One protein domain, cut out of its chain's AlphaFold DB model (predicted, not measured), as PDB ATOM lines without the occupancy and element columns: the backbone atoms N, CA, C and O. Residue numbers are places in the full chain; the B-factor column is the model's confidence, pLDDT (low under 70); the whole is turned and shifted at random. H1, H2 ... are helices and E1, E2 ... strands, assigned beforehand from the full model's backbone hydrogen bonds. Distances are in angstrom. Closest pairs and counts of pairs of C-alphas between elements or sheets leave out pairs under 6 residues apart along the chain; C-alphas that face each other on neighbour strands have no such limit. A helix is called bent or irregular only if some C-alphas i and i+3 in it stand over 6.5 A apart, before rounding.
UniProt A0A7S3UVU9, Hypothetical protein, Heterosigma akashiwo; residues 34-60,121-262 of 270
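Overview. This is residues 34 to 60 and 121 to 262 of the 270 residues of the protein "Hypothetical protein" of Heterosigma akashiwo (UniProt A0A7S3UVU9). A twisted sheet of four strands lies between helices: H2 and both arms of the bent helix H5 cover one face, and H6 covers the other. Beyond one end of the sheet the short helical hairpin H3 and H4 extends the length, and past the other end residues 55 to 60 of H1 stick out. The printed part has 169 residues, with six named helices and four named strands in the order E1 H1 H2 E2 E3 H3 H4 H5 E4 H6 along the chain; the sheet order is E2 E3 E1 E4, all antiparallel, and the class is mixed, helices and strands. The whole is loose, with a radius of gyration of the C-alphas of 19.2 A, and flat, spanning 64 by 39 by 20 A.

Along the chain. Find C-alpha 37 at (124.510, 182.556, 237.003); from there E1 runs 22.6 A to residue 44. H1, residues 47 to 60, is 20.3 A long. After the cut, H2, residues 125 to 146, runs 31.7 A with a kink of 26 degrees near residue 139; it is only just irregular, C-alphas 138 and 141 being 6.7 A apart. E2, residues 149 to 159, and E3, residues 162 to 172, measure 29.3 A and 29.8 A. Next come H3, residues 174 to 181, and H4, residues 184 to 197. H5, residues 199 to 233, was assigned as one helix by its hydrogen bonds but is bent, C-alphas 219 and 222 being 6.7 A apart; its arms are H5a, residues 199 to 219, 30.2 A, and H5b, residues 222 to 233, 16.1 A. E4 holds residues 237 to 243. H6, residues 244 to 262, runs 27.8 A to C-alpha 262 at (103.677, 179.627, 214.671); it is irregular, C-alphas 245 and 248 being 7.3 A apart.

Arrangement. Look first at E1 and E4, where N 41 and O 240 are 2.9 A apart; E3 and E1 have N 40 and O 165 at 2.8 A, and the hairpin E2 and E3 has N 154 and O 166 at 2.9 A. The sheet and its helices make three layers, that is, helices on both faces of a sheet: H2, H5a and H5b are on one face of the sheet E2 E3 E1 E4, and H6 is on the other. H2 is over E2 and E3 at a height of 7.8 A, its closest C-alphas to E2 being Val 137 and Ala 153, 4.9 A. H5b is over E4 at 8.6 A, and H6 over E1 at 9.4 A. H5a comes closest to E4 at the C-alphas of Lys 218 and Val 241, 4.9 A. The helical hairpin H3 and H4 touches at the C-alphas of Ser 175 and Ala 187, 5.6 A, and is not on the sheet. H1 and H2 only just touch, with 3 pairs of C-alphas within 8 A, closest Ala 47 and Asp 125 at 6.8 A. Each O i to N i+4 pair is within hydrogen-bond range in H1, H3, H4, H5a and H5b; in H2 16 of 18 are, in H6 13 of 15.

Size, cuts and confidence. The C-alphas of Ala 60 and Val 196 are the two farthest apart, 65.5 A. Residues 61 to 120 are not printed, and C-alphas 60 and 121 are 17.4 A apart across this cut. Of the links that are printed whole, each is tight. Mean pLDDT of the printed part is 91.0; residues 121 to 122 are under 70.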
ATOM      1  N   ASN A  34     124.317 186.545 245.841       78.50
ATOM      2  CA  ASN A  34     123.840 186.381 244.482       78.50
ATOM      3  C   ASN A  34     124.958 185.644 243.761       78.50
ATOM      4  O   ASN A  34     125.943 186.259 243.351       78.50
ATOM      5  N   LEU A  35     124.841 184.322 243.715       83.00
ATOM      6  CA  LEU A  35     125.766 183.512 242.956       83.00
ATOM      7  C   LEU A  35     125.656 183.925 241.484       83.00
ATOM      8  O   LEU A  35     124.536 184.123 240.987       83.00
ATOM      9  N   PRO A  36     126.796 184.112 240.809       89.75
ATOM     10  CA  PRO A  36     126.814 184.380 239.384       89.75
ATOM     11  C   PRO A  36     126.167 183.202 238.663       89.75
ATOM     12  O   PRO A  36     126.454 182.032 238.938       89.75
ATOM     13  N   HIS A  37     125.249 183.533 237.770       93.81
ATOM     14  CA  HIS A  37     124.510 182.556 237.003       93.81
ATOM     15  C   HIS A  37     124.390 183.018 235.564       93.81
ATOM     16  O   HIS A  37     124.257 184.209 235.280       93.81
ATOM     17  N   VAL A  38     124.455 182.041 234.674       96.44
ATOM     18  CA  VAL A  38     124.471 182.236 233.232       96.44
ATOM     19  C   VAL A  38     123.304 181.461 232.643       96.44
ATOM     20  O   VAL A  38     123.017 180.340 233.071       96.44
ATOM     21  N   TYR A  39     122.624 182.059 231.674       97.69
ATOM     22  CA  TYR A  39     121.492 181.453 230.989       97.69
ATOM     23  C   TYR A  39     121.941 180.981 229.614       97.69
ATOM     24  O   TYR A  39     122.503 181.746 228.837       97.69
ATOM     25  N   MET A  40     121.696 179.712 229.309       97.69
ATOM     26  CA  MET A  40     121.861 179.162 227.970       97.69
ATOM     27  C   MET A  40     120.496 179.094 227.309       97.69
ATOM     28  O   MET A  40     119.666 178.258 227.675       97.69
ATOM     29  N   ASN A  41     120.269 179.965 226.338       97.88
ATOM     30  CA  ASN A  41     119.049 180.000 225.554       97.88
ATOM     31  C   ASN A  41     119.277 179.181 224.285       97.88
ATOM     32  O   ASN A  41     120.150 179.515 223.488       97.88
ATOM     33  N   ILE A  42     118.536 178.085 224.123       97.56
ATOM     34  CA  ILE A  42     118.782 177.109 223.059       97.56
ATOM     35  C   ILE A  42     117.506 176.903 222.256       97.56
ATOM     36  O   ILE A  42     116.468 176.528 222.803       97.56
ATOM     37  N   LYS A  43     117.606 177.098 220.944       96.75
ATOM     38  CA  LYS A  43     116.543 176.862 219.968       96.75
ATOM     39  C   LYS A  43     116.982 175.781 218.991       96.75
ATOM     40  O   LYS A  43     118.028 175.885 218.358       96.75
ATOM     41  N   VAL A  44     116.178 174.733 218.861       95.88
ATOM     42  CA  VAL A  44     116.431 173.640 217.918       95.88
ATOM     43  C   VAL A  44     115.756 173.961 216.587       95.88
ATOM     44  O   VAL A  44     114.541 174.130 216.535       95.88
ATOM     45  N   LEU A  45     116.529 174.042 215.507       95.06
ATOM     46  CA  LEU A  45     116.028 174.475 214.201       95.06
ATOM     47  C   LEU A  45     115.452 173.313 213.383       95.06
ATOM     48  O   LEU A  45     114.418 173.472 212.742       95.06
ATOM     49  N   ASN A  46     116.068 172.132 213.460       93.81
ATOM     50  CA  ASN A  46     115.733 170.967 212.633       93.81
ATOM     51  C   ASN A  46     115.207 169.766 213.447       93.81
ATOM     52  O   ASN A  46     115.404 168.606 213.079       93.81
ATOM     53  N   ALA A  47     114.520 170.025 214.568       89.19
ATOM     54  CA  ALA A  47     114.064 168.977 215.488       89.19
ATOM     55  C   ALA A  47     113.256 167.869 214.784       89.19
ATOM     56  O   ALA A  47     113.478 166.687 215.042       89.19
ATOM     57  N   LYS A  48     112.354 168.246 213.868       88.75
ATOM     58  CA  LYS A  48     111.488 167.305 213.141       88.75
ATOM     59  C   LYS A  48     112.281 166.373 212.228       88.75
ATOM     60  O   LYS A  48     112.157 165.160 212.354       88.75
ATOM     61  N   GLU A  49     113.159 166.929 211.396       90.25
ATOM     62  CA  GLU A  49     113.991 166.170 210.451       90.25
ATOM     63  C   GLU A  49     114.894 165.157 211.173       90.25
ATOM     64  O   GLU A  49     115.029 163.999 210.765       90.25
ATOM     65  N   VAL A  50     115.480 165.561 212.303       88.06
ATOM     66  CA  VAL A  50     116.336 164.675 213.107       88.06
ATOM     67  C   VAL A  50     115.527 163.579 213.801       88.06
ATOM     68  O   VAL A  50     116.000 162.449 213.940       88.06
ATOM     69  N   VAL A  51     114.305 163.873 214.246       85.88
ATOM     70  CA  VAL A  51     113.428 162.853 214.835       85.88
ATOM     71  C   VAL A  51     112.984 161.853 213.768       85.88
ATOM     72  O   VAL A  51     113.068 160.650 214.006       85.88
ATOM     73  N   GLU A  52     112.569 162.320 212.594       86.94
ATOM     74  CA  GLU A  52     112.123 161.472 211.486       86.94
ATOM     75  C   GLU A  52     113.243 160.561 210.972       86.94
ATOM     76  O   GLU A  52     113.046 159.346 210.883       86.94
ATOM     77  N   SER A  53     114.444 161.103 210.739       87.12
ATOM     78  CA  SER A  53     115.610 160.315 210.312       87.12
ATOM     79  C   SER A  53     115.994 159.238 211.333       87.12
ATOM     80  O   SER A  53     116.141 158.069 210.972       87.12
ATOM     81  N   LYS A  54     116.056 159.577 212.628       84.56
ATOM     82  CA  LYS A  54     116.371 158.602 213.691       84.56
ATOM     83  C   LYS A  54     115.279 157.557 213.895       84.56
ATOM     84  O   LYS A  54     115.564 156.446 214.345       84.56
ATOM     85  N   VAL A  55     114.020 157.895 213.629       84.50
ATOM     86  CA  VAL A  55     112.923 156.920 213.652       84.50
ATOM     87  C   VAL A  55     113.063 155.956 212.477       84.50
ATOM     88  O   VAL A  55     112.977 154.747 212.697       84.50
ATOM     89  N   ALA A  56     113.324 156.458 211.269       85.81
ATOM     90  CA  ALA A  56     113.522 155.632 210.081       85.81
ATOM     91  C   ALA A  56     114.696 154.650 210.252       85.81
ATOM     92  O   ALA A  56     114.527 153.453 210.016       85.81
ATOM     93  N   GLU A  57     115.837 155.124 210.760       86.44
ATOM     94  CA  GLU A  57     117.028 154.307 211.034       86.44
ATOM     95  C   GLU A  57     116.725 153.150 212.003       86.44
ATOM     96  O   GLU A  57     116.997 151.984 211.712       86.44
ATOM     97  N   LYS A  58     116.059 153.435 213.129       84.19
ATOM     98  CA  LYS A  58     115.690 152.399 214.110       84.19
ATOM     99  C   LYS A  58     114.671 151.402 213.578       84.19
ATOM    100  O   LYS A  58     114.673 150.241 213.989       84.19
ATOM    101  N   MET A  59     113.744 151.849 212.734       84.38
ATOM    102  CA  MET A  59     112.778 150.950 212.109       84.38
ATOM    103  C   MET A  59     113.489 149.994 211.147       84.38
ATOM    104  O   MET A  59     113.193 148.800 211.174       84.38
ATOM    105  N   ALA A  60     114.477 150.475 210.387       88.12
ATOM    106  CA  ALA A  60     115.316 149.628 209.542       88.12
ATOM    107  C   ALA A  60     116.096 148.587 210.367       88.12
ATOM    108  O   ALA A  60     115.992 147.393 210.083       88.12
ATOM    109  N   VAL A 121     104.672 159.730 216.225       51.69
ATOM    110  CA  VAL A 121     103.583 160.707 216.030       51.69
ATOM    111  C   VAL A 121     103.340 161.570 217.285       51.69
ATOM    112  O   VAL A 121     102.723 162.625 217.202       51.69
ATOM    113  N   ALA A 122     103.860 161.170 218.454       60.53
ATOM    114  CA  ALA A 122     103.584 161.823 219.738       60.53
ATOM    115  C   ALA A 122     104.790 162.547 220.367       60.53
ATOM    116  O   ALA A 122     104.638 163.180 221.418       60.53
ATOM    117  N   ILE A 123     105.989 162.478 219.773       70.81
ATOM    118  CA  ILE A 123     107.124 163.285 220.242       70.81
ATOM    119  C   ILE A 123     106.911 164.709 219.734       70.81
ATOM    120  O   ILE A 123     107.346 165.084 218.653       70.81
ATOM    121  N   THR A 124     106.210 165.503 220.537       85.56
ATOM    122  CA  THR A 124     106.104 166.942 220.309       85.56
ATOM    123  C   THR A 124     107.467 167.596 220.512       85.56
ATOM    124  O   THR A 124     108.252 167.140 221.355       85.56
ATOM    125  N   ASP A 125     107.717 168.705 219.815       87.62
ATOM    126  CA  ASP A 125     108.941 169.508 219.956       87.62
ATOM    127  C   ASP A 125     109.253 169.797 221.435       87.62
ATOM    128  O   ASP A 125     110.386 169.666 221.889       87.62
ATOM    129  N   ARG A 126     108.209 170.039 222.239       89.75
ATOM    130  CA  ARG A 126     108.317 170.239 223.688       89.75
ATOM    131  C   ARG A 126     108.928 169.044 224.422       89.75
ATOM    132  O   ARG A 126     109.759 169.227 225.311       89.75
ATOM    133  N   THR A 127     108.514 167.815 224.104       90.56
ATOM    134  CA  THR A 127     109.075 166.609 224.743       90.56
ATOM    135  C   THR A 127     110.519 166.364 224.326       90.56
ATOM    136  O   THR A 127     111.320 165.930 225.156       90.56
ATOM    137  N   PHE A 128     110.859 166.677 223.074       90.06
ATOM    138  CA  PHE A 128     112.225 166.613 222.576       90.06
ATOM    139  C   PHE A 128     113.124 167.625 223.303       90.06
ATOM    140  O   PHE A 128     114.096 167.222 223.946       90.06
ATOM    141  N   SER A 129     112.737 168.903 223.324       93.81
ATOM    142  CA  SER A 129     113.441 169.981 224.030       93.81
ATOM    143  C   SER A 129     113.590 169.704 225.522       93.81
ATOM    144  O   SER A 129     114.666 169.890 226.082       93.81
ATOM    145  N   LYS A 130     112.550 169.173 226.181       95.25
ATOM    146  CA  LYS A 130     112.623 168.793 227.601       95.25
ATOM    147  C   LYS A 130     113.676 167.714 227.856       95.25
ATOM    148  O   LYS A 130     114.409 167.802 228.837       95.25
ATOM    149  N   LYS A 131     113.760 166.697 226.991       93.44
ATOM    150  CA  LYS A 131     114.777 165.638 227.109       93.44
ATOM    151  C   LYS A 131     116.182 166.176 226.841       93.44
ATOM    152  O   LYS A 131     117.087 165.858 227.604       93.44
ATOM    153  N   MET A 132     116.346 167.013 225.817       93.25
ATOM    154  CA  MET A 132     117.619 167.676 225.515       93.25
ATOM    155  C   MET A 132     118.087 168.556 226.679       93.25
ATOM    156  O   MET A 132     119.225 168.427 227.127       93.25
ATOM    157  N   GLY A 133     117.193 169.381 227.224       95.56
ATOM    158  CA  GLY A 133     117.465 170.209 228.394       95.56
ATOM    159  C   GLY A 133     117.859 169.385 229.619       95.56
ATOM    160  O   GLY A 133     118.866 169.680 230.254       95.56
ATOM    161  N   ALA A 134     117.132 168.301 229.916       96.38
ATOM    162  CA  ALA A 134     117.470 167.401 231.022       96.38
ATOM    163  C   ALA A 134     118.848 166.740 230.845       96.38
ATOM    164  O   ALA A 134     119.629 166.676 231.791       96.38
ATOM    165  N   MET A 135     119.178 166.305 229.624       92.44
ATOM    166  CA  MET A 135     120.501 165.763 229.310       92.44
ATOM    167  C   MET A 135     121.606 166.801 229.521       92.44
ATOM    168  O   MET A 135     122.651 166.477 230.076       92.44
ATOM    169  N   MET A 136     121.392 168.051 229.107       94.62
ATOM    170  CA  MET A 136     122.362 169.119 229.349       94.62
ATOM    171  C   MET A 136     122.550 169.391 230.840       94.62
ATOM    172  O   MET A 136     123.685 169.507 231.294       94.62
ATOM    173  N   VAL A 137     121.461 169.428 231.611       96.81
ATOM    174  CA  VAL A 137     121.510 169.599 233.069       96.81
ATOM    175  C   VAL A 137     122.331 168.500 233.747       96.81
ATOM    176  O   VAL A 137     123.100 168.790 234.656       96.81
ATOM    177  N   GLU A 138     122.224 167.255 233.282       96.44
ATOM    178  CA  GLU A 138     123.007 166.132 233.808       96.44
ATOM    179  C   GLU A 138     124.493 166.215 233.413       96.44
ATOM    180  O   GLU A 138     125.374 165.874 234.201       96.44
ATOM    181  N   GLN A 139     124.790 166.682 232.195       93.25
ATOM    182  CA  GLN A 139     126.141 166.655 231.625       93.25
ATOM    183  C   GLN A 139     126.983 167.894 231.949       93.25
ATOM    184  O   GLN A 139     128.207 167.799 232.015       93.25
ATOM    185  N   ILE A 140     126.383 169.068 232.134       94.12
ATOM    186  CA  ILE A 140     127.139 170.311 232.347       94.12
ATOM    187  C   ILE A 140     127.941 170.271 233.663       94.12
ATOM    188  O   ILE A 140     129.160 170.447 233.596       94.12
ATOM    189  N   PRO A 141     127.347 169.968 234.837       96.38
ATOM    190  CA  PRO A 141     128.073 169.942 236.108       96.38
ATOM    191  C   PRO A 141     129.321 169.040 236.137       96.38
ATOM    192  O   PRO A 141     130.379 169.533 236.533       96.38
ATOM    193  N   PRO A 142     129.286 167.757 235.709       96.25
ATOM    194  CA  PRO A 142     130.477 166.908 235.747       96.25
ATOM    195  C   PRO A 142     131.577 167.391 234.792       96.25
ATOM    196  O   PRO A 142     132.758 167.332 235.141       96.25
ATOM    197  N   ASN A 143     131.211 167.927 233.623       91.62
ATOM    198  CA  ASN A 143     132.181 168.481 232.678       91.62
ATOM    199  C   ASN A 143     132.847 169.745 233.231       91.62
ATOM    200  O   ASN A 143     134.066 169.884 233.138       91.62
ATOM    201  N   MET A 144     132.086 170.631 233.875       93.69
ATOM    202  CA  MET A 144     132.643 171.812 234.539       93.69
ATOM    203  C   MET A 144     133.530 171.429 235.727       93.69
ATOM    204  O   MET A 144     134.637 171.954 235.856       93.69
ATOM    205  N   LYS A 145     133.122 170.431 236.519       94.75
ATOM    206  CA  LYS A 145     133.920 169.924 237.642       94.75
ATOM    207  C   LYS A 145     135.275 169.386 237.183       94.75
ATOM    208  O   LYS A 145     136.278 169.608 237.853       94.75
ATOM    209  N   SER A 146     135.334 168.739 236.017       93.56
ATOM    210  CA  SER A 146     136.594 168.253 235.434       93.56
ATOM    211  C   SER A 146     137.586 169.368 235.058       93.56
ATOM    212  O   SER A 146     138.781 169.105 234.919       93.56
ATOM    213  N   MET A 147     137.094 170.605 234.923       88.88
ATOM    214  CA  MET A 147     137.879 171.819 234.680       88.88
ATOM    215  C   MET A 147     138.146 172.622 235.964       88.88
ATOM    216  O   MET A 147     138.618 173.752 235.883       88.88
ATOM    217  N   GLY A 148     137.823 172.068 237.138       92.31
ATOM    218  CA  GLY A 148     137.963 172.767 238.415       92.31
ATOM    219  C   GLY A 148     136.841 173.766 238.688       92.31
ATOM    220  O   GLY A 148     137.031 174.689 239.463       92.31
ATOM    221  N   ILE A 149     135.673 173.641 238.055       94.62
ATOM    222  CA  ILE A 149     134.558 174.572 238.267       94.62
ATOM    223  C   ILE A 149     133.374 173.817 238.870       94.62
ATOM    224  O   ILE A 149     132.762 172.963 238.227       94.62
ATOM    225  N   THR A 150     133.015 174.151 240.105       95.81
ATOM    226  CA  THR A 150     131.831 173.612 240.776       95.81
ATOM    227  C   THR A 150     130.610 174.419 240.354       95.81
ATOM    228  O   THR A 150     130.448 175.582 240.729       95.81
ATOM    229  N   ALA A 151     129.729 173.789 239.582       96.31
ATOM    230  CA  ALA A 151     128.511 174.398 239.067       96.31
ATOM    231  C   ALA A 151     127.303 173.470 239.242       96.31
ATOM    232  O   ALA A 151     127.442 172.247 239.285       96.31
ATOM    233  N   THR A 152     126.108 174.050 239.303       96.69
ATOM    234  CA  THR A 152     124.830 173.327 239.214       96.69
ATOM    235  C   THR A 152     124.056 173.831 238.012       96.69
ATOM    236  O   THR A 152     124.050 175.036 237.770       96.69
ATOM    237  N   ALA A 153     123.377 172.940 237.300       97.75
ATOM    238  CA  ALA A 153     122.538 173.298 236.167       97.75
ATOM    239  C   ALA A 153     121.067 172.978 236.464       97.75
ATOM    240  O   ALA A 153     120.775 172.015 237.171       97.75
ATOM    241  N   GLU A 154     120.150 173.769 235.917       97.75
ATOM    242  CA  GLU A 154     118.707 173.562 236.030       97.75
ATOM    243  C   GLU A 154     118.007 173.917 234.715       97.75
ATOM    244  O   GLU A 154     118.381 174.866 234.028       97.75
ATOM    245  N   LEU A 155     116.972 173.157 234.357       98.00
ATOM    246  CA  LEU A 155     116.129 173.446 233.201       98.00
ATOM    247  C   LEU A 155     115.022 174.422 233.617       98.00
ATOM    248  O   LEU A 155     113.975 173.997 234.100       98.00
ATOM    249  N   ALA A 156     115.254 175.719 233.426       97.81
ATOM    250  CA  ALA A 156     114.342 176.764 233.894       97.81
ATOM    251  C   ALA A 156     113.108 176.947 233.003       97.81
ATOM    252  O   ALA A 156     112.055 177.357 233.487       97.81
ATOM    253  N   PHE A 157     113.213 176.659 231.701       98.00
ATOM    254  CA  PHE A 157     112.110 176.883 230.765       98.00
ATOM    255  C   PHE A 157     112.128 175.915 229.582       98.00
ATOM    256  O   PHE A 157     113.196 175.546 229.095       98.00
ATOM    257  N   VAL A 158     110.940 175.542 229.093       96.75
ATOM    258  CA  VAL A 158     110.745 174.773 227.853       96.75
ATOM    259  C   VAL A 158     109.447 175.206 227.166       96.75
ATOM    260  O   VAL A 158     108.367 175.035 227.738       96.75
ATOM    261  N   SER A 159     109.538 175.654 225.915       94.00
ATOM    262  CA  SER A 159     108.400 175.907 225.026       94.00
ATOM    263  C   SER A 159     108.735 175.502 223.590       94.00
ATOM    264  O   SER A 159     109.667 176.033 222.991       94.00
ATOM    265  N   GLY A 160     107.988 174.539 223.040       91.56
ATOM    266  CA  GLY A 160     108.230 174.020 221.690       91.56
ATOM    267  C   GLY A 160     109.700 173.607 221.471       91.56
ATOM    268  O   GLY A 160     110.228 172.836 222.281       91.56
ATOM    269  N   PRO A 161     110.376 174.101 220.415       94.44
ATOM    270  CA  PRO A 161     111.782 173.808 220.125       94.44
ATOM    271  C   PRO A 161     112.780 174.647 220.947       94.44
ATOM    272  O   PRO A 161     113.987 174.551 220.729       94.44
ATOM    273  N   PHE A 162     112.297 175.497 221.855       96.38
ATOM    274  CA  PHE A 162     113.106 176.414 222.648       96.38
ATOM    275  C   PHE A 162     113.130 176.007 224.120       96.38
ATOM    276  O   PHE A 162     112.107 175.649 224.713       96.38
ATOM    277  N   PHE A 163     114.303 176.065 224.736       97.75
ATOM    278  CA  PHE A 163     114.469 175.808 226.159       97.75
ATOM    279  C   PHE A 163     115.628 176.618 226.738       97.75
ATOM    280  O   PHE A 163     116.531 177.047 226.020       97.75
ATOM    281  N   VAL A 164     115.586 176.831 228.054       98.19
ATOM    282  CA  VAL A 164     116.585 177.620 228.782       98.19
ATOM    283  C   VAL A 164     117.169 176.796 229.917       98.19
ATOM    284  O   VAL A 164     116.433 176.299 230.774       98.19
ATOM    285  N   VAL A 165     118.495 176.675 229.931       98.06
ATOM    286  CA  VAL A 165     119.251 176.041 231.016       98.06
ATOM    287  C   VAL A 165     119.966 177.123 231.816       98.06
ATOM    288  O   VAL A 165     120.697 177.933 231.253       98.06
ATOM    289  N   VAL A 166     119.763 177.135 233.129       97.50
ATOM    290  CA  VAL A 166     120.446 178.040 234.059       97.50
ATOM    291  C   VAL A 166     121.625 177.307 234.662       97.50
ATOM    292  O   VAL A 166     121.462 176.215 235.204       97.50
ATOM    293  N   ILE A 167     122.803 177.911 234.591       97.06
ATOM    294  CA  ILE A 167     124.014 177.408 235.233       97.06
ATOM    295  C   ILE A 167     124.356 178.350 236.377       97.06
ATOM    296  O   ILE A 167     124.657 179.518 236.149       97.06
ATOM    297  N   ASN A 168     124.347 177.833 237.603       95.75
ATOM    298  CA  ASN A 168     124.803 178.550 238.789       95.75
ATOM    299  C   ASN A 168     126.244 178.136 239.101       95.75
ATOM    300  O   ASN A 168     126.511 176.951 239.323       95.75
ATOM    301  N   LEU A 169     127.159 179.105 239.122       94.62
ATOM    302  CA  LEU A 169     128.570 178.893 239.439       94.62
ATOM    303  C   LEU A 169     128.781 179.104 240.943       94.62
ATOM    304  O   LEU A 169     128.490 180.180 241.468       94.62
ATOM    305  N   HIS A 170     129.279 178.079 241.637       93.50
ATOM    306  CA  HIS A 170     129.490 178.118 243.089       93.50
ATOM    307  C   HIS A 170     130.932 178.459 243.432       93.50
ATOM    308  O   HIS A 170     131.199 179.431 244.136       93.50
ATOM    309  N   GLU A 171     131.860 177.654 242.925       92.94
ATOM    310  CA  GLU A 171     133.264 177.698 243.315       92.94
ATOM    311  C   GLU A 171     134.168 177.347 242.137       92.94
ATOM    312  O   GLU A 171     133.775 176.603 241.238       92.94
ATOM    313  N   VAL A 172     135.375 177.907 242.146       92.25
ATOM    314  CA  VAL A 172     136.413 177.622 241.159       92.25
ATOM    315  C   VAL A 172     137.642 177.157 241.920       92.25
ATOM    316  O   VAL A 172     138.211 177.920 242.693       92.25
ATOM    317  N   ASP A 173     138.034 175.914 241.683       92.56
ATOM    318  CA  ASP A 173     139.304 175.347 242.102       92.56
ATOM    319  C   ASP A 173     140.392 175.834 241.139       92.56
ATOM    320  O   ASP A 173     140.542 175.367 240.004       92.56
ATOM    321  N   ILE A 174     141.111 176.855 241.594       89.75
ATOM    322  CA  ILE A 174     142.106 177.570 240.797       89.75
ATOM    323  C   ILE A 174     143.312 176.674 240.523       89.75
ATOM    324  O   ILE A 174     143.894 176.762 239.443       89.75
ATOM    325  N   SER A 175     143.652 175.773 241.445       87.00
ATOM    326  CA  SER A 175     144.766 174.842 241.285       87.00
ATOM    327  C   SER A 175     144.479 173.862 240.145       87.00
ATOM    328  O   SER A 175     145.291 173.758 239.226       87.00
ATOM    329  N   ILE A 176     143.284 173.256 240.102       89.38
ATOM    330  CA  ILE A 176     142.875 172.387 238.981       89.38
ATOM    331  C   ILE A 176     142.820 173.173 237.666       89.38
ATOM    332  O   ILE A 176     143.274 172.689 236.626       89.38
ATOM    333  N   LEU A 177     142.279 174.392 237.688       86.62
ATOM    334  CA  LEU A 177     142.174 175.221 236.489       86.62
ATOM    335  C   LEU A 177     143.563 175.571 235.927       86.62
ATOM    336  O   LEU A 177     143.790 175.457 234.718       86.62
ATOM    337  N   LEU A 178     144.510 175.932 236.796       84.88
ATOM    338  CA  LEU A 178     145.895 176.216 236.423       84.88
ATOM    339  C   LEU A 178     146.633 174.968 235.947       84.88
ATOM    340  O   LEU A 178     147.378 175.072 234.979       84.88
ATOM    341  N   GLU A 179     146.416 173.800 236.549       85.88
ATOM    342  CA  GLU A 179     146.992 172.535 236.072       85.88
ATOM    343  C   GLU A 179     146.517 172.167 234.662       85.88
ATOM    344  O   GLU A 179     147.252 171.549 233.894       85.88
ATOM    345  N   LYS A 180     145.283 172.537 234.302       85.06
ATOM    346  CA  LYS A 180     144.725 172.278 232.968       85.06
ATOM    347  C   LYS A 180     145.191 173.279 231.916       85.06
ATOM    348  O   LYS A 180     145.268 172.910 230.747       85.06
ATOM    349  N   GLN A 181     145.451 174.528 232.300       79.88
ATOM    350  CA  GLN A 181     145.818 175.593 231.361       79.88
ATOM    351  C   GLN A 181     147.319 175.894 231.302       79.88
ATOM    352  O   GLN A 181     147.786 176.466 230.320       79.88
ATOM    353  N   THR A 182     148.071 175.564 232.347       80.06
ATOM    354  CA  THR A 182     149.469 175.967 232.517       80.06
ATOM    355  C   THR A 182     150.325 174.839 233.089       80.06
ATOM    356  O   THR A 182     149.817 173.827 233.560       80.06
ATOM    357  N   ASP A 183     151.648 175.014 233.067       82.38
ATOM    358  CA  ASP A 183     152.577 174.034 233.629       82.38
ATOM    359  C   ASP A 183     152.418 173.882 235.151       82.38
ATOM    360  O   ASP A 183     152.281 174.869 235.880       82.38
ATOM    361  N   LEU A 184     152.575 172.647 235.645       83.69
ATOM    362  CA  LEU A 184     152.564 172.254 237.070       83.69
ATOM    363  C   LEU A 184     153.383 173.175 237.993       83.69
ATOM    364  O   LEU A 184     153.085 173.312 239.180       83.69
ATOM    365  N   HIS A 185     154.434 173.809 237.469       80.69
ATOM    366  CA  HIS A 185     155.265 174.734 238.235       80.69
ATOM    367  C   HIS A 185     154.503 175.998 238.670       80.69
ATOM    368  O   HIS A 185     154.676 176.457 239.799       80.69
ATOM    369  N   LYS A 186     153.624 176.535 237.813       80.81
ATOM    370  CA  LYS A 186     152.845 177.750 238.099       80.81
ATOM    371  C   LYS A 186     151.752 177.496 239.133       80.81
ATOM    372  O   LYS A 186     151.584 178.326 240.022       80.81
ATOM    373  N   ALA A 187     151.098 176.333 239.085       82.56
ATOM    374  CA  ALA A 187     150.129 175.921 240.106       82.56
ATOM    375  C   ALA A 187     150.773 175.881 241.508       82.56
ATOM    376  O   ALA A 187     150.274 176.491 242.447       82.56
ATOM    377  N   ARG A 188     151.979 175.306 241.632       86.94
ATOM    378  CA  ARG A 188     152.716 175.284 242.912       86.94
ATOM    379  C   ARG A 188     153.149 176.666 243.401       86.94
ATOM    380  O   ARG A 188     153.256 176.882 244.607       86.94
ATOM    381  N   MET A 189     153.469 177.590 242.492       85.31
ATOM    382  CA  MET A 189     153.755 178.975 242.880       85.31
ATOM    383  C   MET A 189     152.490 179.682 243.362       85.31
ATOM    384  O   MET A 189     152.564 180.419 244.343       85.31
ATOM    385  N   TYR A 190     151.347 179.429 242.721       86.88
ATOM    386  CA  TYR A 190     150.060 179.974 243.135       86.88
ATOM    387  C   TYR A 190     149.732 179.591 244.582       86.88
ATOM    388  O   TYR A 190     149.515 180.490 245.392       86.88
ATOM    389  N   ASP A 191     149.833 178.310 244.946       87.94
ATOM    390  CA  ASP A 191     149.545 177.846 246.312       87.94
ATOM    391  C   ASP A 191     150.429 178.539 247.363       87.94
ATOM    392  O   ASP A 191     149.955 178.972 248.415       87.94
ATOM    393  N   LYS A 192     151.726 178.711 247.065       89.69
ATOM    394  CA  LYS A 192     152.662 179.416 247.957       89.69
ATOM    395  C   LYS A 192     152.294 180.887 248.124       89.69
ATOM    396  O   LYS A 192     152.342 181.404 249.235       89.69
ATOM    397  N   VAL A 193     151.943 181.560 247.029       88.81
ATOM    398  CA  VAL A 193     151.570 182.980 247.048       88.81
ATOM    399  C   VAL A 193     150.241 183.173 247.781       88.81
ATOM    400  O   VAL A 193     150.142 184.066 248.621       88.81
ATOM    401  N   MET A 194     149.246 182.313 247.542       87.62
ATOM    402  CA  MET A 194     147.967 182.363 248.259       87.62
ATOM    403  C   MET A 194     148.132 182.083 249.753       87.62
ATOM    404  O   MET A 194     147.511 182.763 250.568       87.62
ATOM    405  N   GLY A 195     149.022 181.157 250.127       90.19
ATOM    406  CA  GLY A 195     149.342 180.881 251.528       90.19
ATOM    407  C   GLY A 195     149.866 182.106 252.287       90.19
ATOM    408  O   GLY A 195     149.601 182.242 253.478       90.19
ATOM    409  N   VAL A 196     150.556 183.021 251.597       92.88
ATOM    410  CA  VAL A 196     151.069 184.274 252.178       92.88
ATOM    411  C   VAL A 196     150.023 185.395 252.147       92.88
ATOM    412  O   VAL A 196     149.911 186.150 253.111       92.88
ATOM    413  N   LEU A 197     149.253 185.523 251.061       90.31
ATOM    414  CA  LEU A 197     148.291 186.622 250.873       90.31
ATOM    415  C   LEU A 197     146.958 186.415 251.615       90.31
ATOM    416  O   LEU A 197     146.253 187.385 251.900       90.31
ATOM    417  N   GLY A 198     146.627 185.171 251.966       92.38
ATOM    418  CA  GLY A 198     145.458 184.813 252.765       92.38
ATOM    419  C   GLY A 198     144.119 184.848 252.014       92.38
ATOM    420  O   GLY A 198     144.004 185.283 250.867       92.38
ATOM    421  N   ARG A 199     143.059 184.411 252.712       89.31
ATOM    422  CA  ARG A 199     141.721 184.136 252.140       89.31
ATOM    423  C   ARG A 199     141.045 185.330 251.462       89.31
ATOM    424  O   ARG A 199     140.305 185.165 250.505       89.31
ATOM    425  N   THR A 200     141.282 186.553 251.942       87.56
ATOM    426  CA  THR A 200     140.646 187.745 251.350       87.56
ATOM    427  C   THR A 200     141.123 187.998 249.919       87.56
ATOM    428  O   THR A 200     140.361 188.502 249.095       87.56
ATOM    429  N   PHE A 201     142.380 187.666 249.613       88.12
ATOM    430  CA  PHE A 201     142.916 187.796 248.264       88.12
ATOM    431  C   PHE A 201     142.370 186.702 247.342       88.12
ATOM    432  O   PHE A 201     141.940 186.997 246.227       88.12
ATOM    433  N   GLU A 202     142.303 185.473 247.850       87.94
ATOM    434  CA  GLU A 202     141.702 184.319 247.178       87.94
ATOM    435  C   GLU A 202     140.246 184.592 246.766       87.94
ATOM    436  O   GLU A 202     139.917 184.473 245.588       87.94
ATOM    437  N   ASP A 203     139.414 185.112 247.678       88.19
ATOM    438  CA  ASP A 203     138.020 185.493 247.395       88.19
ATOM    439  C   ASP A 203     137.900 186.504 246.238       88.19
ATOM    440  O   ASP A 203     136.941 186.486 245.459       88.19
ATOM    441  N   ASN A 204     138.848 187.440 246.133       88.56
ATOM    442  CA  ASN A 204     138.848 188.452 245.078       88.56
ATOM    443  C   ASN A 204     139.277 187.862 243.733       88.56
ATOM    444  O   ASN A 204     138.641 188.153 242.717       88.56
ATOM    445  N   ILE A 205     140.302 187.004 243.723       89.62
ATOM    446  CA  ILE A 205     140.704 186.271 242.517       89.62
ATOM    447  C   ILE A 205     139.565 185.378 242.043       89.62
ATOM    448  O   ILE A 205     139.232 185.403 240.862       89.62
ATOM    449  N   GLN A 206     138.921 184.647 242.951       89.19
ATOM    450  CA  GLN A 206     137.805 183.775 242.618       89.19
ATOM    451  C   GLN A 206     136.676 184.554 241.930       89.19
ATOM    452  O   GLN A 206     136.176 184.126 240.892       89.19
ATOM    453  N   LYS A 207     136.312 185.742 242.432       88.38
ATOM    454  CA  LYS A 207     135.312 186.608 241.775       88.38
ATOM    455  C   LYS A 207     135.734 187.045 240.373       88.38
ATOM    456  O   LYS A 207     134.894 187.073 239.474       88.38
ATOM    457  N   LEU A 208     137.005 187.408 240.182       88.94
ATOM    458  CA  LEU A 208     137.532 187.796 238.871       88.94
ATOM    459  C   LEU A 208     137.518 186.616 237.894       88.94
ATOM    460  O   LEU A 208     137.083 186.775 236.755       88.94
ATOM    461  N   LEU A 209     137.921 185.430 238.350       89.06
ATOM    462  CA  LEU A 209     137.911 184.213 237.543       89.06
ATOM    463  C   LEU A 209     136.500 183.794 237.162       89.06
ATOM    464  O   LEU A 209     136.275 183.456 236.006       89.06
ATOM    465  N   ILE A 210     135.533 183.867 238.079       90.19
ATOM    466  CA  ILE A 210     134.146 183.542 237.740       90.19
ATOM    467  C   ILE A 210     133.612 184.483 236.650       90.19
ATOM    468  O   ILE A 210     132.991 184.014 235.701       90.19
ATOM    469  N   ARG A 211     133.908 185.788 236.721       89.00
ATOM    470  CA  ARG A 211     133.546 186.732 235.647       89.00
ATOM    471  C   ARG A 211     134.226 186.395 234.320       89.00
ATOM    472  O   ARG A 211     133.591 186.472 233.274       89.00
ATOM    473  N   ALA A 212     135.502 186.014 234.353       89.50
ATOM    474  CA  ALA A 212     136.230 185.602 233.156       89.50
ATOM    475  C   ALA A 212     135.658 184.308 232.549       89.50
ATOM    476  O   ALA A 212     135.542 184.202 231.330       89.50
ATOM    477  N   ILE A 213     135.255 183.347 233.387       89.62
ATOM    478  CA  ILE A 213     134.574 182.115 232.968       89.62
ATOM    479  C   ILE A 213     133.224 182.450 232.337       89.62
ATOM    480  O   ILE A 213     132.930 181.939 231.263       89.62
ATOM    481  N   GLU A 214     132.429 183.323 232.959       89.56
ATOM    482  CA  GLU A 214     131.156 183.779 232.399       89.56
ATOM    483  C   GLU A 214     131.353 184.380 231.002       89.56
ATOM    484  O   GLU A 214     130.679 183.965 230.062       89.56
ATOM    485  N   LEU A 215     132.306 185.301 230.838       90.25
ATOM    486  CA  LEU A 215     132.600 185.908 229.539       90.25
ATOM    487  C   LEU A 215     133.073 184.864 228.515       90.25
ATOM    488  O   LEU A 215     132.579 184.824 227.390       90.25
ATOM    489  N   GLY A 216     133.961 183.957 228.924       89.06
ATOM    490  CA  GLY A 216     134.430 182.868 228.071       89.06
ATOM    491  C   GLY A 216     133.311 181.908 227.654       89.06
ATOM    492  O   GLY A 216     133.318 181.414 226.526       89.06
ATOM    493  N   MET A 217     132.327 181.666 228.526       91.00
ATOM    494  CA  MET A 217     131.127 180.905 228.185       91.00
ATOM    495  C   MET A 217     130.274 181.656 227.159       91.00
ATOM    496  O   MET A 217     129.853 181.033 226.188       91.00
ATOM    497  N   LYS A 218     130.080 182.973 227.315       90.50
ATOM    498  CA  LYS A 218     129.344 183.802 226.342       90.50
ATOM    499  C   LYS A 218     129.944 183.701 224.939       90.50
ATOM    500  O   LYS A 218     129.241 183.391 223.987       90.50
ATOM    501  N   GLU A 219     131.258 183.857 224.827       92.00
ATOM    502  CA  GLU A 219     131.938 183.908 223.528       92.00
ATOM    503  C   GLU A 219     132.123 182.534 222.869       92.00
ATOM    504  O   GLU A 219     131.981 182.392 221.656       92.00
ATOM    505  N   LYS A 220     132.490 181.509 223.649       91.62
ATOM    506  CA  LYS A 220     132.971 180.234 223.084       91.62
ATOM    507  C   LYS A 220     131.963 179.107 223.180       91.62
ATOM    508  O   LYS A 220     131.988 178.201 222.348       91.62
ATOM    509  N   MET A 221     131.097 179.114 224.193       88.75
ATOM    510  CA  MET A 221     130.216 177.974 224.441       88.75
ATOM    511  C   MET A 221     129.174 177.830 223.335       88.75
ATOM    512  O   MET A 221     128.942 176.702 222.904       88.75
ATOM    513  N   GLY A 222     128.628 178.955 222.849       91.06
ATOM    514  CA  GLY A 222     127.728 179.058 221.691       91.06
ATOM    515  C   GLY A 222     128.223 178.234 220.498       91.06
ATOM    516  O   GLY A 222     127.727 177.124 220.277       91.06
ATOM    517  N   PRO A 223     129.253 178.713 219.780       94.00
ATOM    518  CA  PRO A 223     129.756 178.055 218.574       94.00
ATOM    519  C   PRO A 223     130.213 176.609 218.804       94.00
ATOM    520  O   PRO A 223     129.900 175.723 218.009       94.00
ATOM    521  N   VAL A 224     130.908 176.339 219.918       90.75
ATOM    522  CA  VAL A 224     131.445 174.998 220.209       90.75
ATOM    523  C   VAL A 224     130.326 173.979 220.412       90.75
ATOM    524  O   VAL A 224     130.437 172.844 219.943       90.75
ATOM    525  N   LEU A 225     129.255 174.337 221.124       90.62
ATOM    526  CA  LEU A 225     128.158 173.403 221.361       90.62
ATOM    527  C   LEU A 225     127.293 173.225 220.114       90.62
ATOM    528  O   LEU A 225     126.880 172.100 219.843       90.62
ATOM    529  N   GLN A 226     127.074 174.294 219.342       93.81
ATOM    530  CA  GLN A 226     126.375 174.225 218.057       93.81
ATOM    531  C   GLN A 226     127.079 173.252 217.106       93.81
ATOM    532  O   GLN A 226     126.459 172.303 216.625       93.81
ATOM    533  N   GLN A 227     128.395 173.408 216.929       94.94
ATOM    534  CA  GLN A 227     129.199 172.504 216.108       94.94
ATOM    535  C   GLN A 227     129.112 171.056 216.609       94.94
ATOM    536  O   GLN A 227     128.820 170.146 215.835       94.94
ATOM    537  N   LYS A 228     129.285 170.828 217.918       90.06
ATOM    538  CA  LYS A 228     129.233 169.475 218.495       90.06
ATOM    539  C   LYS A 228     127.866 168.809 218.348       90.06
ATOM    540  O   LYS A 228     127.809 167.597 218.144       90.06
ATOM    541  N   MET A 229     126.775 169.560 218.485       91.56
ATOM    542  CA  MET A 229     125.417 169.029 218.321       91.56
ATOM    543  C   MET A 229     125.114 168.699 216.860       91.56
ATOM    544  O   MET A 229     124.507 167.660 216.588       91.56
ATOM    545  N   LYS A 230     125.618 169.511 215.929       92.81
ATOM    546  CA  LYS A 230     125.521 169.240 214.498       92.81
ATOM    547  C   LYS A 230     126.291 167.981 214.112       92.81
ATOM    548  O   LYS A 230     125.708 167.070 213.537       92.81
ATOM    549  N   GLU A 231     127.561 167.885 214.498       93.19
ATOM    550  CA  GLU A 231     128.429 166.752 214.151       93.19
ATOM    551  C   GLU A 231     127.943 165.427 214.746       93.19
ATOM    552  O   GLU A 231     127.916 164.412 214.056       93.19
ATOM    553  N   LYS A 232     127.552 165.414 216.026       87.75
ATOM    554  CA  LYS A 232     127.217 164.159 216.724       87.75
ATOM    555  C   LYS A 232     125.767 163.745 216.577       87.75
ATOM    556  O   LYS A 232     125.461 162.556 216.557       87.75
ATOM    557  N   ALA A 233     124.854 164.709 216.575       87.31
ATOM    558  CA  ALA A 233     123.429 164.422 216.636       87.31
ATOM    559  C   ALA A 233     122.682 164.792 215.355       87.31
ATOM    560  O   ALA A 233     121.496 164.457 215.286       87.31
ATOM    561  N   GLY A 234     123.345 165.447 214.394       90.44
ATOM    562  CA  GLY A 234     122.711 166.042 213.218       90.44
ATOM    563  C   GLY A 234     121.835 167.245 213.564       90.44
ATOM    564  O   GLY A 234     120.995 167.625 212.759       90.44
ATOM    565  N   LEU A 235     121.964 167.805 214.773       93.69
ATOM    566  CA  LEU A 235     121.081 168.862 215.266       93.69
ATOM    567  C   LEU A 235     121.648 170.237 214.931       93.69
ATOM    568  O   LEU A 235     122.700 170.617 215.443       93.69
ATOM    569  N   ASP A 236     120.899 171.001 214.148       95.62
ATOM    570  CA  ASP A 236     121.125 172.426 213.973       95.62
ATOM    571  C   ASP A 236     120.460 173.154 215.143       95.62
ATOM    572  O   ASP A 236     119.232 173.166 215.294       95.62
ATOM    573  N   ILE A 237     121.291 173.720 216.011       96.25
ATOM    574  CA  ILE A 237     120.844 174.518 217.147       96.25
ATOM    575  C   ILE A 237     121.351 175.948 217.002       96.25
ATOM    576  O   ILE A 237     122.471 176.185 216.559       96.25
ATOM    577  N   GLU A 238     120.524 176.888 217.423       96.56
ATOM    578  CA  GLU A 238     120.908 178.261 217.700       96.56
ATOM    579  C   GLU A 238     121.023 178.386 219.218       96.56
ATOM    580  O   GLU A 238     120.116 177.994 219.958       96.56
ATOM    581  N   MET A 239     122.171 178.857 219.690       96.25
ATOM    582  CA  MET A 239     122.434 178.983 221.117       96.25
ATOM    583  C   MET A 239     123.102 180.306 221.424       96.25
ATOM    584  O   MET A 239     124.173 180.573 220.885       96.25
ATOM    585  N   GLU A 240     122.512 181.029 222.368       97.06
ATOM    586  CA  GLU A 240     123.065 182.246 222.943       97.06
ATOM    587  C   GLU A 240     123.199 182.087 224.454       97.06
ATOM    588  O   GLU A 240     122.319 181.552 225.140       97.06
ATOM    589  N   VAL A 241     124.321 182.563 224.978       96.88
ATOM    590  CA  VAL A 241     124.633 182.507 226.399       96.88
ATOM    591  C   VAL A 241     124.603 183.930 226.944       96.88
ATOM    592  O   VAL A 241     125.354 184.791 226.498       96.88
ATOM    593  N   THR A 242     123.740 184.193 227.918       97.31
ATOM    594  CA  THR A 242     123.464 185.544 228.426       97.31
ATOM    595  C   THR A 242     123.691 185.634 229.932       97.31
ATOM    596  O   THR A 242     123.583 184.660 230.682       97.31
ATOM    597  N   GLY A 243     124.041 186.842 230.383       95.12
ATOM    598  CA  GLY A 243     124.108 187.175 231.805       95.12
ATOM    599  C   GLY A 243     122.730 187.524 232.356       95.12
ATOM    600  O   GLY A 243     121.765 187.697 231.606       95.12
ATOM    601  N   ARG A 244     122.635 187.663 233.679       94.12
ATOM    602  CA  ARG A 244     121.379 187.987 234.374       94.12
ATOM    603  C   ARG A 244     120.747 189.284 233.886       94.12
ATOM    604  O   ARG A 244     119.530 189.355 233.755       94.12
ATOM    605  N   GLU A 245     121.573 190.288 233.651       94.88
ATOM    606  CA  GLU A 245     121.185 191.627 233.226       94.88
ATOM    607  C   GLU A 245     120.493 191.644 231.858       94.88
ATOM    608  O   GLU A 245     119.523 192.370 231.693       94.88
ATOM    609  N   ASN A 246     120.924 190.788 230.926       96.25
ATOM    610  CA  ASN A 246     120.422 190.776 229.546       96.25
ATOM    611  C   ASN A 246     119.419 189.644 229.280       96.25
ATOM    612  O   ASN A 246     118.848 189.559 228.193       96.25
ATOM    613  N   GLN A 247     119.213 188.744 230.249       96.50
ATOM    614  CA  GLN A 247     118.384 187.559 230.041       96.50
ATOM    615  C   GLN A 247     116.928 187.909 229.745       96.50
ATOM    616  O   GLN A 247     116.321 187.249 228.911       96.50
ATOM    617  N   GLY A 248     116.362 188.910 230.424       97.31
ATOM    618  CA  GLY A 248     114.962 189.294 230.230       97.31
ATOM    619  C   GLY A 248     114.685 189.697 228.783       97.31
ATOM    620  O   GLY A 248     113.849 189.082 228.122       97.31
ATOM    621  N   ASP A 249     115.448 190.668 228.283       97.69
ATOM    622  CA  ASP A 249     115.277 191.216 226.936       97.69
ATOM    623  C   ASP A 249     115.477 190.145 225.860       97.69
ATOM    624  O   ASP A 249     114.645 189.996 224.962       97.69
ATOM    625  N   TYR A 250     116.532 189.332 225.993       96.44
ATOM    626  CA  TYR A 250     116.794 188.244 225.057       96.44
ATOM    627  C   TYR A 250     115.678 187.190 225.078       96.44
ATOM    628  O   TYR A 250     115.171 186.782 224.031       96.44
ATOM    629  N   PHE A 251     115.261 186.760 226.271       96.62
ATOM    630  CA  PHE A 251     114.249 185.725 226.445       96.62
ATOM    631  C   PHE A 251     112.903 186.130 225.842       96.62
ATOM    632  O   PHE A 251     112.325 185.372 225.061       96.62
ATOM    633  N   PHE A 252     112.410 187.328 226.165       96.62
ATOM    634  CA  PHE A 252     111.142 187.808 225.622       96.62
ATOM    635  C   PHE A 252     111.234 188.104 224.124       96.62
ATOM    636  O   PHE A 252     110.291 187.795 223.397       96.62
ATOM    637  N   GLY A 253     112.376 188.603 223.638       96.06
ATOM    638  CA  GLY A 253     112.629 188.754 222.204       96.06
ATOM    639  C   GLY A 253     112.512 187.425 221.452       96.06
ATOM    640  O   GLY A 253     111.805 187.339 220.446       96.06
ATOM    641  N   MET A 254     113.119 186.362 221.981       93.69
ATOM    642  CA  MET A 254     113.037 185.020 221.399       93.69
ATOM    643  C   MET A 254     111.623 184.435 221.438       93.69
ATOM    644  O   MET A 254     111.189 183.822 220.461       93.69
ATOM    645  N   LEU A 255     110.880 184.624 222.533       92.62
ATOM    646  CA  LEU A 255     109.494 184.155 222.622       92.62
ATOM    647  C   LEU A 255     108.585 184.828 221.589       92.62
ATOM    648  O   LEU A 255     107.773 184.146 220.965       92.62
ATOM    649  N   SER A 256     108.748 186.133 221.367       94.50
ATOM    650  CA  SER A 256     107.990 186.861 220.345       94.50
ATOM    651  C   SER A 256     108.243 186.293 218.945       94.50
ATOM    652  O   SER A 256     107.292 185.979 218.232       94.50
ATOM    653  N   GLN A 257     109.507 186.034 218.590       92.06
ATOM    654  CA  GLN A 257     109.863 185.435 217.296       92.06
ATOM    655  C   GLN A 257     109.265 184.034 217.093       92.06
ATOM    656  O   GLN A 257     108.882 183.670 215.980       92.06
ATOM    657  N   LEU A 258     109.190 183.226 218.156       90.38
ATOM    658  CA  LEU A 258     108.599 181.888 218.088       90.38
ATOM    659  C   LEU A 258     107.086 181.953 217.861       90.38
ATOM    660  O   LEU A 258     106.573 181.244 216.994       90.38
ATOM    661  N   ASN A 259     106.394 182.838 218.581       90.44
ATOM    662  CA  ASN A 259     104.948 183.015 218.455       90.44
ATOM    663  C   ASN A 259     104.552 183.519 217.057       90.44
ATOM    664  O   ASN A 259     103.600 183.015 216.462       90.44
ATOM    665  N   GLU A 260     105.305 184.467 216.495       91.81
ATOM    666  CA  GLU A 260     105.085 184.947 215.123       91.81
ATOM    667  C   GLU A 260     105.289 183.833 214.083       91.81
ATOM    668  O   GLU A 260     104.528 183.716 213.119       91.81
ATOM    669  N   GLY A 261     106.297 182.980 214.288       83.81
ATOM    670  CA  GLY A 261     106.573 181.839 213.417       83.81
ATOM    671  C   GLY A 261     105.456 180.790 213.418       83.81
ATOM    672  O   GLY A 261     105.150 180.222 212.367       83.81
ATOM    673  N   GLU A 262     104.824 180.539 214.566       83.00
ATOM    674  CA  GLU A 262     103.677 179.627 214.671       83.00
ATOM    675  C   GLU A 262     102.432 180.188 213.978       83.00
ATOM    676  O   GLU A 262     101.767 179.464 213.233       83.00
TER     677      GLU A 262